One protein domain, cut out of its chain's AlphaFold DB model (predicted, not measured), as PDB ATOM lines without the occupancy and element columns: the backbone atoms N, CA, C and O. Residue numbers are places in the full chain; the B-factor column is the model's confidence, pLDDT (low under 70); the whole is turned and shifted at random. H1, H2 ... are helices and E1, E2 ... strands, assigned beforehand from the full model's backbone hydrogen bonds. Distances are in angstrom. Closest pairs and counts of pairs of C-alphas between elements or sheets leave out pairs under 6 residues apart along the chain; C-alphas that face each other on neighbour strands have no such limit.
ATOM      1  N   LYS A 156     214.843 183.032 149.749       91.88
ATOM      2  CA  LYS A 156     214.406 182.129 150.813       91.88
ATOM      3  C   LYS A 156     212.935 181.741 150.715       91.88
ATOM      4  O   LYS A 156     212.127 182.412 150.078       91.88
ATOM      5  N   PHE A 157     212.578 180.695 151.437       89.38
ATOM      6  CA  PHE A 157     211.209 180.293 151.729       89.38
ATOM      7  C   PHE A 157     211.031 180.222 153.242       89.38
ATOM      8  O   PHE A 157     211.938 179.784 153.955       89.38
ATOM      9  N   ILE A 158     209.876 180.652 153.744       92.94
ATOM     10  CA  ILE A 158     209.566 180.578 155.173       92.94
ATOM     11  C   ILE A 158     208.321 179.734 155.431       92.94
ATOM     12  O   ILE A 158     207.337 179.821 154.698       92.94
ATOM     13  N   LEU A 159     208.372 178.973 156.524       90.31
ATOM     14  CA  LEU A 159     207.250 178.254 157.120       90.31
ATOM     15  C   LEU A 159     207.019 178.770 158.537       90.31
ATOM     16  O   LEU A 159     207.950 178.816 159.347       90.31
ATOM     17  N   VAL A 160     205.776 179.114 158.856       88.31
ATOM     18  CA  VAL A 160     205.371 179.573 160.186       88.31
ATOM     19  C   VAL A 160     204.179 178.748 160.653       88.31
ATOM     20  O   VAL A 160     203.055 178.946 160.202       88.31
ATOM     21  N   PHE A 161     204.429 177.818 161.569       84.25
ATOM     22  CA  PHE A 161     203.386 177.012 162.212       84.25
ATOM     23  C   PHE A 161     202.631 177.831 163.256       84.25
ATOM     24  O   PHE A 161     203.272 178.631 163.930       84.25
ATOM     25  N   ASP A 162     201.330 177.593 163.457       83.88
ATOM     26  CA  ASP A 162     200.473 178.355 164.392       83.88
ATOM     27  C   ASP A 162     200.710 179.876 164.245       83.88
ATOM     28  O   ASP A 162     201.304 180.509 165.130       83.88
ATOM     29  N   PRO A 163     200.432 180.434 163.051       89.88
ATOM     30  CA  PRO A 163     200.819 181.787 162.705       89.88
ATOM     31  C   PRO A 163     199.926 182.827 163.385       89.88
ATOM     32  O   PRO A 163     198.701 182.735 163.386       89.88
ATOM     33  N   ASP A 164     200.565 183.878 163.883       93.31
ATOM     34  CA  ASP A 164     199.930 185.135 164.265       93.31
ATOM     35  C   ASP A 164     200.644 186.297 163.553       93.31
ATOM     36  O   ASP A 164     201.731 186.124 162.991       93.31
ATOM     37  N   ASN A 165     200.040 187.487 163.561       93.44
ATOM     38  CA  ASN A 165     200.582 188.642 162.840       93.44
ATOM     39  C   ASN A 165     202.001 189.019 163.298       93.44
ATOM     40  O   ASN A 165     202.845 189.326 162.462       93.44
ATOM     41  N   GLU A 166     202.288 188.978 164.601       95.06
ATOM     42  CA  GLU A 166     203.612 189.328 165.132       95.06
ATOM     43  C   GLU A 166     204.661 188.311 164.666       95.06
ATOM     44  O   GLU A 166     205.749 188.669 164.208       95.06
ATOM     45  N   LYS A 167     204.308 187.029 164.728       94.25
ATOM     46  CA  LYS A 167     205.153 185.910 164.332       94.25
ATOM     47  C   LYS A 167     205.433 185.891 162.833       94.25
ATOM     48  O   LYS A 167     206.577 185.655 162.444       94.25
ATOM     49  N   ILE A 168     204.419 186.161 162.007       95.94
ATOM     50  CA  ILE A 168     204.562 186.305 160.552       95.94
ATOM     51  C   ILE A 168     205.508 187.467 160.240       95.94
ATOM     52  O   ILE A 168     206.469 187.285 159.496       95.94
ATOM     53  N   GLU A 169     205.280 188.647 160.821       96.25
ATOM     54  CA  GLU A 169     206.115 189.821 160.548       96.25
ATOM     55  C   GLU A 169     207.561 189.620 161.014       96.25
ATOM     56  O   GLU A 169     208.504 189.970 160.301       96.25
ATOM     57  N   PHE A 170     207.774 188.967 162.158       96.25
ATOM     58  CA  PHE A 170     209.114 188.566 162.583       96.25
ATOM     59  C   PHE A 170     209.763 187.583 161.590       96.25
ATOM     60  O   PHE A 170     210.928 187.754 161.226       96.25
ATOM     61  N   ALA A 171     209.019 186.576 161.119       95.00
ATOM     62  CA  ALA A 171     209.525 185.571 160.185       95.00
ATOM     63  C   ALA A 171     209.910 186.166 158.821       95.00
ATOM     64  O   ALA A 171     210.938 185.795 158.257       95.00
ATOM     65  N   LYS A 172     209.139 187.132 158.304       94.94
ATOM     66  CA  LYS A 172     209.454 187.818 157.038       94.94
ATOM     67  C   LYS A 172     210.818 188.514 157.087       94.94
ATOM     68  O   LYS A 172     211.589 188.449 156.127       94.94
ATOM     69  N   ASN A 173     211.140 189.119 158.229       94.31
ATOM     70  CA  ASN A 173     212.341 189.931 158.419       94.31
ATOM     71  C   ASN A 173     213.574 189.143 158.877       94.31
ATOM     72  O   ASN A 173     214.668 189.703 158.927       94.31
ATOM     73  N   THR A 174     213.434 187.859 159.215       93.31
ATOM     74  CA  THR A 174     214.559 187.058 159.703       93.31
ATOM     75  C   THR A 174     215.201 186.209 158.613       93.31
ATOM     76  O   THR A 174     214.552 185.814 157.645       93.31
ATOM     77  N   ILE A 175     216.491 185.924 158.778       91.19
ATOM     78  CA  ILE A 175     217.264 185.016 157.917       91.19
ATOM     79  C   ILE A 175     217.505 183.652 158.577       91.19
ATOM     80  O   ILE A 175     217.904 182.709 157.912       91.19
ATOM     81  N   ASN A 176     217.250 183.532 159.886       91.62
ATOM     82  CA  ASN A 176     217.553 182.327 160.656       91.62
ATOM     83  C   ASN A 176     216.288 181.521 160.976       91.62
ATOM     84  O   ASN A 176     215.222 182.084 161.227       91.62
ATOM     85  N   THR A 177     216.435 180.201 161.080       86.56
ATOM     86  CA  THR A 177     215.398 179.314 161.627       86.56
ATOM     87  C   THR A 177     215.285 179.475 163.150       86.56
ATOM     88  O   THR A 177     216.281 179.444 163.871       86.56
ATOM     89  N   TYR A 178     214.053 179.577 163.658       90.69
ATOM     90  CA  TYR A 178     213.714 179.576 165.085       90.69
ATOM     91  C   TYR A 178     212.701 178.461 165.365       90.69
ATOM     92  O   TYR A 178     211.536 178.723 165.671       90.69
ATOM     93  N   ALA A 179     213.148 177.205 165.279       80.19
ATOM     94  CA  ALA A 179     212.284 176.026 165.410       80.19
ATOM     95  C   ALA A 179     211.499 175.987 166.738       80.19
ATOM     96  O   ALA A 179     210.345 175.585 166.771       80.19
ATOM     97  N   GLU A 180     212.057 176.501 167.840       79.94
ATOM     98  CA  GLU A 180     211.335 176.615 169.123       79.94
ATOM     99  C   GLU A 180     210.109 177.538 169.059       79.94
ATOM    100  O   GLU A 180     209.168 177.402 169.841       79.94
ATOM    101  N   LYS A 181     210.124 178.487 168.120       85.69
ATOM    102  CA  LYS A 181     208.989 179.348 167.808       85.69
ATOM    103  C   LYS A 181     208.146 178.779 166.666       85.69
ATOM    104  O   LYS A 181     207.154 179.401 166.343       85.69
ATOM    105  N   GLY A 182     208.488 177.644 166.056       80.50
ATOM    106  CA  GLY A 182     207.801 177.119 164.869       80.50
ATOM    107  C   GLY A 182     208.020 177.971 163.614       80.50
ATOM    108  O   GLY A 182     207.126 178.049 162.776       80.50
ATOM    109  N   ILE A 183     209.166 178.653 163.511       90.38
ATOM    110  CA  ILE A 183     209.567 179.427 162.328       90.38
ATOM    111  C   ILE A 183     210.740 178.710 161.673       90.38
ATOM    112  O   ILE A 183     211.794 178.571 162.298       90.38
ATOM    113  N   HIS A 184     210.570 178.296 160.425       85.12
ATOM    114  CA  HIS A 184     211.614 177.674 159.622       85.12
ATOM    115  C   HIS A 184     211.901 178.543 158.402       85.12
ATOM    116  O   HIS A 184     210.976 178.994 157.731       85.12
ATOM    117  N   VAL A 185     213.181 178.786 158.147       90.06
ATOM    118  CA  VAL A 185     213.679 179.554 157.006       90.06
ATOM    119  C   VAL A 185     214.602 178.644 156.214       90.06
ATOM    120  O   VAL A 185     215.508 178.041 156.791       90.06
ATOM    121  N   PHE A 186     214.349 178.550 154.915       84.38
ATOM    122  CA  PHE A 186     215.101 177.736 153.968       84.38
ATOM    123  C   PHE A 186     215.705 178.653 152.916       84.38
ATOM    124  O   PHE A 186     214.983 179.476 152.353       84.38
ATOM    125  N   GLU A 187     216.996 178.513 152.633       88.06
ATOM    126  CA  GLU A 187     217.593 179.189 151.483       88.06
ATOM    127  C   GLU A 187     217.055 178.558 150.192       88.06
ATOM    128  O   GLU A 187     216.829 177.348 150.112       88.06
ATOM    129  N   LYS A 188     216.809 179.370 149.160       81.75
ATOM    130  CA  LYS A 188     216.232 178.876 147.899       81.75
ATOM    131  C   LYS A 188     217.155 177.858 147.216       81.75
ATOM    132  O   LYS A 188     216.658 176.889 146.645       81.75
ATOM    133  N   SER A 189     218.475 178.035 147.322       78.88
ATOM    134  CA  SER A 189     219.486 177.072 146.856       78.88
ATOM    135  C   SER A 189     219.287 175.686 147.466       78.88
ATOM    136  O   SER A 189     219.298 174.691 146.741       78.88
ATOM    137  N   ASP A 190     218.992 175.621 148.766       69.88
ATOM    138  CA  ASP A 190     218.768 174.356 149.467       69.88
ATOM    139  C   ASP A 190     217.518 173.635 148.951       69.88
ATOM    140  O   ASP A 190     217.466 172.407 148.941       69.88
ATOM    141  N   LEU A 191     216.501 174.366 148.491       67.62
ATOM    142  CA  LEU A 191     215.251 173.788 147.986       67.62
ATOM    143  C   LEU A 191     215.391 173.246 146.559       67.62
ATOM    144  O   LEU A 191     214.829 172.191 146.243       67.62
ATOM    145  N   VAL A 192     216.158 173.940 145.713       60.28
ATOM    146  CA  VAL A 192     216.419 173.541 144.320       60.28
ATOM    147  C   VAL A 192     217.276 172.275 144.271       60.28
ATOM    148  O   VAL A 192     216.921 171.324 143.570       60.28
ATOM    149  N   ASP A 193     218.340 172.212 145.075       51.84
ATOM    150  CA  ASP A 193     219.246 171.057 145.112       51.84
ATOM    151  C   ASP A 193     218.603 169.817 145.749       51.84
ATOM    152  O   ASP A 193     218.994 168.676 145.472       51.84
ATOM    153  N   THR A 194     217.588 170.011 146.595       48.34
ATOM    154  CA  THR A 194     216.993 168.910 147.353       48.34
ATOM    155  C   THR A 194     215.721 168.323 146.757       48.34
ATOM    156  O   THR A 194     215.373 167.225 147.174       48.34
ATOM    157  N   LYS A 195     215.053 168.943 145.772       52.56
ATOM    158  CA  LYS A 195     213.725 168.493 145.285       52.56
ATOM    159  C   LYS A 195     212.720 168.295 146.440       52.56
ATOM    160  O   LYS A 195     212.135 167.220 146.558       52.56
ATOM    161  N   PHE A 196     212.539 169.298 147.307       51.00
ATOM    162  CA  PHE A 196     211.652 169.209 148.483       51.00
ATOM    163  C   PHE A 196     211.981 168.034 149.430       51.00
ATOM    164  O   PHE A 196     211.082 167.335 149.901       51.00
ATOM    165  N   LYS A 197     213.261 167.792 149.754       60.03
ATOM    166  CA  LYS A 197     213.559 166.863 150.860       60.03
ATOM    167  C   LYS A 197     213.123 167.497 152.170       60.03
ATOM    168  O   LYS A 197     213.499 168.624 152.487       60.03
TER     169      LYS A 197
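This is residues 156 to 197 of the 355 residues of an uncharacterized protein of Tenuifilum thalassicum (UniProt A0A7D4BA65). A narrow ribbon of two antiparallel strands, E1 and E2, has helix H1 close by one end and the short helix H2 at the other. H2 follows E2 directly, and residues 192 to 197, of which 192 to 194 belong to H2, stick out. The printed part has 42 residues, with two named strands and two named helices in the order E1, H1, E2, H2, and its class is mixed, helices and strands. It is only just compact, close to loose, with a radius of gyration of the C-alphas of 10.7 A, and it is elongated, spanning 31 by 17 by 14 A.

E1, residues 156 to 161, begins at C-alpha 156 (214.406, 182.129, 150.813) and is 16.7 A long. H1, residues 165 to 173, is 12.6 A long. E2, residues 183 to 187, is 13.5 A long and begins at C-alpha 183 (209.567, 179.427, 162.328). H2, residues 188 to 194, is 10.0 A long and ends at C-alpha 194 (216.993, 168.910, 147.353).

E1 and E2 are antiparallel neighbours, with 163 degrees between their directions. N 157 and O 186 are 2.8 A apart and N 184 and O 159 are 2.9 A apart, both within hydrogen-bond range. The closest C-alphas of E1 and H1 are those of Val 160 and Ile 168, 6.8 A apart. Those of H1 and E2 are of Ala 171 and Ile 183, 6.5 A apart. The closest C-alphas of E1 and H2 are those of Lys 156 and Lys 188, 4.7 A apart. H1 and H2 are apart. In H1 and H2 every O i to N i+4 pair is within hydrogen-bond range.

The C-alphas of Glu 166 and Asp 193, the two farthest apart, are 31.3 A from each other. The printed part has no cut. The links E1 to H1 and E2 to H2 are tight, and H1 to E2, with 9 residues, is short. Mean pLDDT of the printed part is 83.3, and residues 190 to 197 are under 70.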